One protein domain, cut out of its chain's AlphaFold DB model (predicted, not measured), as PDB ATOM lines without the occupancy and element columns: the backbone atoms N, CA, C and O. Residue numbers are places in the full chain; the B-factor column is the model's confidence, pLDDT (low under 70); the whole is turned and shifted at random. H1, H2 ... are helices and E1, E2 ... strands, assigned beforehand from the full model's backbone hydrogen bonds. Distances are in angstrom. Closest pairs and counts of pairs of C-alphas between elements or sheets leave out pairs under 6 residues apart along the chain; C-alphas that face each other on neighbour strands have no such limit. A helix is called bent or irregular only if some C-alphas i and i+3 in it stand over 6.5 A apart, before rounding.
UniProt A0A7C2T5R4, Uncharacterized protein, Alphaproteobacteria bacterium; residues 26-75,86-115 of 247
ATOM      1  N   GLU A  26      44.056   7.124  29.002       71.69
ATOM      2  CA  GLU A  26      43.914   7.949  27.812       71.69
ATOM      3  C   GLU A  26      42.460   8.215  27.366       71.69
ATOM      4  O   GLU A  26      42.147   9.348  27.007       71.69
ATOM      5  N   THR A  27      41.532   7.251  27.403       77.62
ATOM      6  CA  THR A  27      40.167   7.450  26.871       77.62
ATOM      7  C   THR A  27      39.294   8.330  27.755       77.62
ATOM      8  O   THR A  27      38.544   9.143  27.218       77.62
ATOM      9  N   ALA A  28      39.411   8.219  29.081       78.75
ATOM     10  CA  ALA A  28      38.658   9.060  30.014       78.75
ATOM     11  C   ALA A  28      39.083  10.535  29.899       78.75
ATOM     12  O   ALA A  28      38.242  11.430  29.772       78.75
ATOM     13  N   PHE A  29      40.392  10.782  29.836       82.69
ATOM     14  CA  PHE A  29      40.930  12.129  29.657       82.69
ATOM     15  C   PHE A  29      40.606  12.667  28.254       82.69
ATOM     16  O   PHE A  29      40.145  13.800  28.135       82.69
ATOM     17  N   THR A  30      40.709  11.837  27.207       82.81
ATOM     18  CA  THR A  30      40.351  12.227  25.828       82.81
ATOM     19  C   THR A  30      38.870  12.603  25.691       82.81
ATOM     20  O   THR A  30      38.542  13.523  24.939       82.81
ATOM     21  N   SER A  31      37.954  11.941  26.412       86.31
ATOM     22  CA  SER A  31      36.538  12.337  26.396       86.31
ATOM     23  C   SER A  31      36.309  13.712  27.023       86.31
ATOM     24  O   SER A  31      35.655  14.547  26.395       86.31
ATOM     25  N   CYS A  32      36.911  13.984  28.188       88.50
ATOM     26  CA  CYS A  32      36.828  15.295  28.840       88.50
ATOM     27  C   CYS A  32      37.437  16.395  27.963       88.50
ATOM     28  O   CYS A  32      36.898  17.491  27.844       88.50
ATOM     29  N   GLU A  33      38.536  16.085  27.280       85.75
ATOM     30  CA  GLU A  33      39.191  16.972  26.326       85.75
ATOM     31  C   GLU A  33      38.350  17.279  25.082       85.75
ATOM     32  O   GLU A  33      38.319  18.414  24.604       85.75
ATOM     33  N   SER A  34      37.668  16.275  24.533       85.81
ATOM     34  CA  SER A  34      36.769  16.458  23.393       85.81
ATOM     35  C   SER A  34      35.579  17.347  23.765       85.81
ATOM     36  O   SER A  34      35.201  18.226  22.988       85.81
ATOM     37  N   GLU A  35      35.017  17.149  24.960       87.50
ATOM     38  CA  GLU A  35      33.952  17.991  25.512       87.50
ATOM     39  C   GLU A  35      34.441  19.414  25.807       87.50
ATOM     40  O   GLU A  35      33.759  20.392  25.500       87.50
ATOM     41  N   ALA A  36      35.666  19.551  26.316       86.88
ATOM     42  CA  ALA A  36      36.293  20.848  26.493       86.88
ATOM     43  C   ALA A  36      36.367  21.609  25.169       86.88
ATOM     44  O   ALA A  36      35.867  22.725  25.049       86.88
ATOM     45  N   ASN A  37      36.945  20.986  24.145       84.31
ATOM     46  CA  ASN A  37      37.104  21.601  22.833       84.31
ATOM     47  C   ASN A  37      35.753  22.018  22.223       84.31
ATOM     48  O   ASN A  37      35.646  23.113  21.671       84.31
ATOM     49  N   SER A  38      34.706  21.196  22.349       88.06
ATOM     50  CA  SER A  38      33.379  21.558  21.836       88.06
ATOM     51  C   SER A  38      32.771  22.745  22.591       88.06
ATOM     52  O   SER A  38      32.277  23.671  21.948       88.06
ATOM     53  N   CYS A  39      32.871  22.774  23.923       89.94
ATOM     54  CA  CYS A  39      32.370  23.879  24.744       89.94
ATOM     55  C   CYS A  39      33.064  25.200  24.389       89.94
ATOM     56  O   CYS A  39      32.417  26.221  24.158       89.94
ATOM     57  N   TYR A  40      34.387  25.163  24.256       86.94
ATOM     58  CA  TYR A  40      35.172  26.341  23.914       86.94
ATOM     59  C   TYR A  40      34.905  26.860  22.502       86.94
ATOM     60  O   TYR A  40      34.844  28.073  22.321       86.94
ATOM     61  N   ARG A  41      34.670  25.974  21.525       85.94
ATOM     62  CA  ARG A  41      34.245  26.388  20.179       85.94
ATOM     63  C   ARG A  41      32.911  27.125  20.189       85.94
ATOM     64  O   ARG A  41      32.778  28.118  19.492       85.94
ATOM     65  N   VAL A  42      31.957  26.692  21.012       88.44
ATOM     66  CA  VAL A  42      30.683  27.414  21.170       88.44
ATOM     67  C   VAL A  42      30.909  28.802  21.774       88.44
ATOM     68  O   VAL A  42      30.253  29.761  21.376       88.44
ATOM     69  N   CYS A  43      31.854  28.942  22.709       85.69
ATOM     70  CA  CYS A  43      32.185  30.255  23.256       85.69
ATOM     71  C   CYS A  43      32.828  31.184  22.216       85.69
ATOM     72  O   CYS A  43      32.601  32.388  22.288       85.69
ATOM     73  N   GLU A  44      33.600  30.661  21.256       84.38
ATOM     74  CA  GLU A  44      34.224  31.468  20.192       84.38
ATOM     75  C   GLU A  44      33.202  32.172  19.285       84.38
ATOM     76  O   GLU A  44      33.506  33.241  18.756       84.38
ATOM     77  N   ASP A  45      31.986  31.631  19.163       86.31
ATOM     78  CA  ASP A  45      30.897  32.245  18.394       86.31
ATOM     79  C   ASP A  45      30.273  33.466  19.103       86.31
ATOM     80  O   ASP A  45      29.487  34.201  18.499       86.31
ATOM     81  N   ILE A  46      30.606  33.712  20.378       84.50
ATOM     82  CA  ILE A  46      30.096  34.853  21.144       84.50
ATOM     83  C   ILE A  46      30.949  36.094  20.829       84.50
ATOM     84  O   ILE A  46      32.125  36.139  21.192       84.50
ATOM     85  N   PRO A  47      30.377  37.141  20.204       80.94
ATOM     86  CA  PRO A  47      31.141  38.328  19.812       80.94
ATOM     87  C   PRO A  47      31.435  39.272  20.988       80.94
ATOM     88  O   PRO A  47      32.318  40.121  20.886       80.94
ATOM     89  N   ASP A  48      30.674  39.155  22.080       86.88
ATOM     90  CA  ASP A  48      30.828  39.969  23.283       86.88
ATOM     91  C   ASP A  48      31.885  39.387  24.229       86.88
ATOM     92  O   ASP A  48      31.885  38.195  24.542       86.88
ATOM     93  N   GLU A  49      32.758  40.252  24.739       80.00
ATOM     94  CA  GLU A  49      33.860  39.854  25.614       80.00
ATOM     95  C   GLU A  49      33.351  39.348  26.970       80.00
ATOM     96  O   GLU A  49      33.827  38.327  27.474       80.00
ATOM     97  N   ALA A  50      32.347  40.012  27.551       83.19
ATOM     98  CA  ALA A  50      31.777  39.582  28.826       83.19
ATOM     99  C   ALA A  50      31.053  38.232  28.686       83.19
ATOM    100  O   ALA A  50      31.206  37.351  29.539       83.19
ATOM    101  N   GLY A  51      30.322  38.040  27.583       84.88
ATOM    102  CA  GLY A  51      29.710  36.764  27.218       84.88
ATOM    103  C   GLY A  51      30.730  35.637  27.033       84.88
ATOM    104  O   GLY A  51      30.549  34.557  27.601       84.88
ATOM    105  N   TYR A  52      31.831  35.899  26.321       84.75
ATOM    106  CA  TYR A  52      32.919  34.937  26.129       84.75
ATOM    107  C   TYR A  52      33.536  34.501  27.462       84.75
ATOM    108  O   TYR A  52      33.654  33.305  27.724       84.75
ATOM    109  N   VAL A  53      33.882  35.451  28.339       81.31
ATOM    110  CA  VAL A  53      34.485  35.153  29.652       81.31
ATOM    111  C   VAL A  53      33.543  34.324  30.520       81.31
ATOM    112  O   VAL A  53      33.975  33.375  31.177       81.31
ATOM    113  N   ASN A  54      32.251  34.654  30.518       85.88
ATOM    114  CA  ASN A  54      31.269  33.897  31.281       85.88
ATOM    115  C   ASN A  54      31.131  32.463  30.742       85.88
ATOM    116  O   ASN A  54      31.203  31.510  31.522       85.88
ATOM    117  N   CYS A  55      31.022  32.310  29.418       86.94
ATOM    118  CA  CYS A  55      30.968  31.015  28.737       86.94
ATOM    119  C   CYS A  55      32.214  30.170  29.029       86.94
ATOM    120  O   CYS A  55      32.104  29.032  29.480       86.94
ATOM    121  N   GLN A  56      33.401  30.764  28.898       86.06
ATOM    122  CA  GLN A  56      34.672  30.123  29.216       86.06
ATOM    123  C   GLN A  56      34.718  29.647  30.671       86.06
ATOM    124  O   GLN A  56      35.084  28.506  30.932       86.06
ATOM    125  N   SER A  57      34.292  30.482  31.626       83.50
ATOM    126  CA  SER A  57      34.269  30.100  33.043       83.50
ATOM    127  C   SER A  57      33.297  28.951  33.342       83.50
ATOM    128  O   SER A  57      33.512  28.190  34.288       83.50
ATOM    129  N   HIS A  58      32.225  28.824  32.554       89.19
ATOM    130  CA  HIS A  58      31.285  27.713  32.641       89.19
ATOM    131  C   HIS A  58      31.895  26.432  32.060       89.19
ATOM    132  O   HIS A  58      31.812  25.382  32.698       89.19
ATOM    133  N   CYS A  59      32.548  26.529  30.897       89.31
ATOM    134  CA  CYS A  59      33.289  25.418  30.305       89.31
ATOM    135  C   CYS A  59      34.358  24.901  31.270       89.31
ATOM    136  O   CYS A  59      34.352  23.715  31.579       89.31
ATOM    137  N   ASP A  60      35.190  25.786  31.824       85.75
ATOM    138  CA  ASP A  60      36.242  25.429  32.784       85.75
ATOM    139  C   ASP A  60      35.707  24.600  33.945       85.75
ATOM    140  O   ASP A  60      36.180  23.496  34.179       85.75
ATOM    141  N   ARG A  61      34.641  25.064  34.609       83.44
ATOM    142  CA  ARG A  61      34.052  24.323  35.736       83.44
ATOM    143  C   ARG A  61      33.492  22.959  35.336       83.44
ATOM    144  O   ARG A  61      33.509  22.044  36.157       83.44
ATOM    145  N   SER A  62      32.927  22.831  34.135       86.88
ATOM    146  CA  SER A  62      32.408  21.547  33.641       86.88
ATOM    147  C   SER A  62      33.550  20.567  33.390       86.88
ATOM    148  O   SER A  62      33.494  19.409  33.798       86.88
ATOM    149  N   ILE A  63      34.616  21.065  32.771       88.38
ATOM    150  CA  ILE A  63      35.782  20.279  32.395       88.38
ATOM    151  C   ILE A  63      36.591  19.876  33.631       88.38
ATOM    152  O   ILE A  63      36.975  18.715  33.740       88.38
ATOM    153  N   ASP A  64      36.774  20.787  34.589       85.38
ATOM    154  CA  ASP A  64      37.398  20.504  35.887       85.38
ATOM    155  C   ASP A  64      36.711  19.326  36.570       85.38
ATOM    156  O   ASP A  64      37.367  18.367  36.962       85.38
ATOM    157  N   ARG A  65      35.372  19.338  36.618       85.69
ATOM    158  CA  ARG A  65      34.595  18.228  37.185       85.69
ATOM    159  C   ARG A  65      34.782  16.926  36.414       85.69
ATOM    160  O   ARG A  65      34.821  15.870  37.040       85.69
ATOM    161  N   CYS A  66      34.871  16.986  35.086       88.44
ATOM    162  CA  CYS A  66      35.113  15.803  34.262       88.44
ATOM    163  C   CYS A  66      36.483  15.189  34.579       88.44
ATOM    164  O   CYS A  66      36.577  13.989  34.838       88.44
ATOM    165  N   PHE A  67      37.534  16.010  34.640       85.81
ATOM    166  CA  PHE A  67      38.876  15.537  34.971       85.81
ATOM    167  C   PHE A  67      39.020  15.101  36.429       85.81
ATOM    168  O   PHE A  67      39.669  14.090  36.671       85.81
ATOM    169  N   ASP A  68      38.366  15.767  37.384       83.81
ATOM    170  CA  ASP A  68      38.314  15.322  38.782       83.81
ATOM    171  C   ASP A  68      37.712  13.914  38.888       83.81
ATOM    172  O   ASP A  68      38.235  13.050  39.595       83.81
ATOM    173  N   GLN A  69      36.630  13.651  38.149       85.12
ATOM    174  CA  GLN A  69      36.002  12.329  38.097       85.12
ATOM    175  C   GLN A  69      36.895  11.298  37.403       85.12
ATOM    176  O   GLN A  69      37.044  10.185  37.909       85.12
ATOM    177  N   ALA A  70      37.523  11.668  36.283       83.62
ATOM    178  CA  ALA A  70      38.468  10.811  35.572       83.62
ATOM    179  C   ALA A  70      39.715  10.496  36.419       83.62
ATOM    180  O   ALA A  70      40.257   9.394  36.336       83.62
ATOM    181  N   TYR A  71      40.146  11.432  37.269       79.00
ATOM    182  CA  TYR A  71      41.290  11.290  38.166       79.00
ATOM    183  C   TYR A  71      40.965  10.544  39.464       79.00
ATOM    184  O   TYR A  71      41.833   9.855  40.005       79.00
ATOM    185  N   SER A  72      39.724  10.630  39.957       79.94
ATOM    186  CA  SER A  72      39.267   9.985  41.195       79.94
ATOM    187  C   SER A  72      39.779   8.546  41.394       79.94
ATOM    188  O   SER A  72      40.278   8.271  42.490       79.94
ATOM    189  N   PRO A  73      39.726   7.621  40.410       76.19
ATOM    190  CA  PRO A  73      40.245   6.262  40.597       76.19
ATOM    191  C   PRO A  73      41.768   6.206  40.802       76.19
ATOM    192  O   PRO A  73      42.254   5.377  41.570       76.19
ATOM    193  N   TYR A  74      42.525   7.111  40.180       72.44
ATOM    194  CA  TYR A  74      43.989   7.169  40.270       72.44
ATOM    195  C   TYR A  74      44.485   7.882  41.535       72.44
ATOM    196  O   TYR A  74      45.594   7.608  41.998       72.44
ATOM    197  N   SER A  75      43.647   8.733  42.138       69.88
ATOM    198  CA  SER A  75      43.969   9.445  43.383       69.88
ATOM    199  C   SER A  75      44.236   8.511  44.576       69.88
ATOM    200  O   SER A  75      45.024   8.841  45.458       69.88
ATOM    201  N   SER A  86      51.749  16.362  39.096       58.41
ATOM    202  CA  SER A  86      52.287  16.491  37.742       58.41
ATOM    203  C   SER A  86      51.141  16.791  36.772       58.41
ATOM    204  O   SER A  86      50.109  16.120  36.851       58.41
ATOM    205  N   PRO A  87      51.296  17.779  35.873       70.00
ATOM    206  CA  PRO A  87      50.287  18.053  34.869       70.00
ATOM    207  C   PRO A  87      49.994  16.808  34.053       70.00
ATOM    208  O   PRO A  87      50.896  16.150  33.527       70.00
ATOM    209  N   TRP A  88      48.711  16.530  33.910       71.75
ATOM    210  CA  TRP A  88      48.220  15.534  32.988       71.75
ATOM    211  C   TRP A  88      48.004  16.225  31.652       71.75
ATOM    212  O   TRP A  88      47.139  17.090  31.512       71.75
ATOM    213  N   TYR A  89      48.850  15.891  30.686       70.88
ATOM    214  CA  TYR A  89      48.783  16.463  29.351       70.88
ATOM    215  C   TYR A  89      47.841  15.639  28.489       70.88
ATOM    216  O   TYR A  89      47.986  14.419  28.401       70.88
ATOM    217  N   GLY A  90      46.918  16.320  27.828       71.38
ATOM    218  CA  GLY A  90      46.186  15.748  26.717       71.38
ATOM    219  C   GLY A  90      46.413  16.547  25.434       71.38
ATOM    220  O   GLY A  90      47.342  17.353  25.318       71.38
ATOM    221  N   ARG A  91      45.598  16.265  24.422       72.31
ATOM    222  CA  ARG A  91      45.707  16.814  23.072       72.31
ATOM    223  C   ARG A  91      45.418  18.310  22.993       72.31
ATOM    224  O   ARG A  91      45.968  18.967  22.107       72.31
ATOM    225  N   TYR A  92      44.545  18.843  23.846       68.94
ATOM    226  CA  TYR A  92      44.097  20.240  23.746       68.94
ATOM    227  C   TYR A  92      44.505  21.088  24.952       68.94
ATOM    228  O   TYR A  92      44.495  22.319  24.858       68.94
ATOM    229  N   GLY A  93      44.901  20.460  26.059       79.75
ATOM    230  CA  GLY A  93      45.286  21.180  27.261       79.75
ATOM    231  C   GLY A  93      46.064  20.346  28.267       79.75
ATOM    232  O   GLY A  93      46.492  19.220  28.013       79.75
ATOM    233  N   SER A  94      46.261  20.947  29.433       80.44
ATOM    234  CA  SER A  94      46.864  20.292  30.591       80.44
ATOM    235  C   SER A  94      45.927  20.419  31.779       80.44
ATOM    236  O   SER A  94      45.463  21.522  32.068       80.44
ATOM    237  N   TRP A  95      45.683  19.325  32.485       81.38
ATOM    238  CA  TRP A  95      44.938  19.323  33.735       81.38
ATOM    239  C   TRP A  95      45.888  19.217  34.929       81.38
ATOM    240  O   TRP A  95      46.782  18.370  34.949       81.38
ATOM    241  N   TYR A  96      45.685  20.077  35.923       80.44
ATOM    242  CA  TYR A  96      46.404  20.049  37.192       80.44
ATOM    243  C   TYR A  96      45.416  19.753  38.321       80.44
ATOM    244  O   TYR A  96      44.410  20.457  38.420       80.44
ATOM    245  N   PRO A  97      45.725  18.824  39.237       72.62
ATOM    246  CA  PRO A  97      44.865  18.572  40.393       72.62
ATOM    247  C   PRO A  97      44.651  19.824  41.256       72.62
ATOM    248  O   PRO A  97      43.565  20.051  41.775       72.62
ATOM    249  N   ASP A  98      45.686  20.663  41.383       71.75
ATOM    250  CA  ASP A  98      45.669  21.838  42.260       71.75
ATOM    251  C   ASP A  98      45.070  23.098  41.610       71.75
ATOM    252  O   ASP A  98      44.708  24.044  42.311       71.75
ATOM    253  N   SER A  99      45.005  23.157  40.275       72.69
ATOM    254  CA  SER A  99      44.602  24.373  39.549       72.69
ATOM    255  C   SER A  99      43.573  24.165  38.441       72.69
ATOM    256  O   SER A  99      43.227  25.135  37.767       72.69
ATOM    257  N   GLY A 100      43.087  22.940  38.253       81.38
ATOM    258  CA  GLY A 100      42.104  22.596  37.233       81.38
ATOM    259  C   GLY A 100      42.687  22.466  35.825       81.38
ATOM    260  O   GLY A 100      43.905  22.401  35.608       81.38
ATOM    261  N   TYR A 101      41.786  22.393  34.855       81.50
ATOM    262  CA  TYR A 101      42.065  22.280  33.440       81.50
ATOM    263  C   TYR A 101      42.479  23.622  32.861       81.50
ATOM    264  O   TYR A 101      41.853  24.663  33.061       81.50
ATOM    265  N   PHE A 102      43.548  23.575  32.083       77.00
ATOM    266  CA  PHE A 102      44.047  24.708  31.344       77.00
ATOM    267  C   PHE A 102      44.017  24.389  29.856       77.00
ATOM    268  O   PHE A 102      44.831  23.611  29.350       77.00
ATOM    269  N   LEU A 103      43.081  25.026  29.156       74.81
ATOM    270  CA  LEU A 103      42.996  24.988  27.706       74.81
ATOM    271  C   LEU A 103      43.715  26.200  27.122       74.81
ATOM    272  O   LEU A 103      43.458  27.334  27.525       74.81
ATOM    273  N   SER A 104      44.603  25.992  26.147       60.41
ATOM    274  CA  SER A 104      45.203  27.112  25.424       60.41
ATOM    275  C   SER A 104      45.047  26.964  23.924       60.41
ATOM    276  O   SER A 104      45.853  26.321  23.256       60.41
ATOM    277  N   PHE A 105      44.060  27.659  23.375       61.44
ATOM    278  CA  PHE A 105      44.128  28.083  21.987       61.44
ATOM    279  C   PHE A 105      45.009  29.335  21.916       61.44
ATOM    280  O   PHE A 105      44.915  30.206  22.781       61.44
ATOM    281  N   ASN A 106      45.837  29.469  20.876       52.28
ATOM    282  CA  ASN A 106      46.603  30.699  20.590       52.28
ATOM    283  C   ASN A 106      45.721  31.974  20.534       52.28
ATOM    284  O   ASN A 106      46.230  33.086  20.536       52.28
ATOM    285  N   TYR A 107      44.394  31.823  20.540       46.53
ATOM    286  CA  TYR A 107      43.395  32.884  20.639       46.53
ATOM    287  C   TYR A 107      43.354  33.610  22.003       46.53
ATOM    288  O   TYR A 107      42.899  34.750  22.079       46.53
ATOM    289  N   TYR A 108      43.877  32.999  23.075       47.16
ATOM    290  CA  TYR A 108      43.928  33.581  24.430       47.16
ATOM    291  C   TYR A 108      44.762  34.869  24.544       47.16
ATOM    292  O   TYR A 108      44.580  35.625  25.503       47.16
ATOM    293  N   ASP A 109      45.653  35.141  23.584       49.72
ATOM    294  CA  ASP A 109      46.419  36.394  23.545       49.72
ATOM    295  C   ASP A 109      45.592  37.583  23.040       49.72
ATOM    296  O   ASP A 109      45.907  38.723  23.378       49.72
ATOM    297  N   ARG A 110      44.486  37.349  22.311       51.88
ATOM    298  CA  ARG A 110      43.644  38.424  21.753       51.88
ATOM    299  C   ARG A 110      43.060  39.345  22.831       51.88
ATOM    300  O   ARG A 110      42.859  40.525  22.568       51.88
ATOM    301  N   TYR A 111      42.839  38.819  24.037       54.94
ATOM    302  CA  TYR A 111      42.249  39.558  25.159       54.94
ATOM    303  C   TYR A 111      43.086  39.497  26.457       54.94
ATOM    304  O   TYR A 111      42.640  39.923  27.519       54.94
ATOM    305  N   GLY A 112      44.315  38.964  26.412       48.56
ATOM    306  CA  GLY A 112      45.268  39.039  27.533       48.56
ATOM    307  C   GLY A 112      44.885  38.281  28.816       48.56
ATOM    308  O   GLY A 112      45.510  38.488  29.862       48.56
ATOM    309  N   TYR A 113      43.899  37.378  28.774       51.75
ATOM    310  CA  TYR A 113      43.373  36.689  29.963       51.75
ATOM    311  C   TYR A 113      44.382  35.766  30.666       51.75
ATOM    312  O   TYR A 113      44.212  35.471  31.853       51.75
ATOM    313  N   ARG A 114      45.492  35.396  30.006       45.97
ATOM    314  CA  ARG A 114      46.619  34.701  30.658       45.97
ATOM    315  C   ARG A 114      47.210  35.492  31.833       45.97
ATOM    316  O   ARG A 114      47.645  34.877  32.799       45.97
ATOM    317  N   LYS A 115      47.175  36.834  31.815       44.22
ATOM    318  CA  LYS A 115      47.760  37.655  32.896       44.22
ATOM    319  C   LYS A 115      46.974  37.625  34.209       44.22
ATOM    320  O   LYS A 115      47.566  37.856  35.256       44.22
TER     321      LYS A 115
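This is residues 26 to 75 and 86 to 115 of the 247 residues of an uncharacterized protein of Alphaproteobacteria bacterium (UniProt A0A7C2T5R4). A small two-stranded hairpin, E1 and E2, packs across one side of a long helical hairpin, H1 and H2, mainly on H2. The two long helices lie side by side and make the length; the short H3 follows E2 without touching either of them. The printed part has 80 residues, with three named helices and two named strands in the order H1, H2, E1, E2, H3, and is mostly helix. The sheet, order E1 - E2, is antiparallel. The whole is compact, with a radius of gyration of the C-alphas of 12.7 A, but elongated, spanning 39 by 23 by 18 A.

E1 is residues 93 to 96 and E2 residues 100 to 103. H2, residues 49 to 75, measures 36.6 A and ends at C-alpha 75 (43.969, 9.445, 43.383). H1, residues 26 to 44, measures 26.6 A and begins at C-alpha 26 (43.914, 7.949, 27.812). H3, residues 106 to 109, measures 6.4 A.

E1 and E2 form a hairpin, with N 94 and O 102 at 3.0 A, within hydrogen-bond range. Residues 88 to 89 pair antiparallel with residues 94 to 95 of E1. The closest C-alphas of H2 and E2, Asp 64 and Gly 100, are 5.3 A apart; those of H1 and E1, Glu 33 and Gly 93, are 7.5 A apart. H1 and H2 touch, closest at the C-alphas of Cys 43 and Tyr 52, 5.5 A, and run opposite ways at a shallow tilt of 6 degrees. H2 has a kink of 32 degrees near residue 69 and is irregular, with C-alphas 70 and 73 7.0 A apart. Every O i to N i+4 pair is within hydrogen-bond range in H1, and 21 of 23 in H2; H3 is too short for one, and 0 of its 1 O i to N i+3 pair is within range. H3 is apart from H1, H2 and E1.

The farthest C-alphas, Pro 47 and Tyr 74, are 39.4 A apart. Residues 76 to 85 are not printed; C-alphas 75 and 86 are 12.3 A apart across the cut. The links H1 to H2, E1 to E2 and E2 to H3 are tight. Mean pLDDT of the printed part is 76.9; residues 75, 86, 92 and 104 to 115 are under 70.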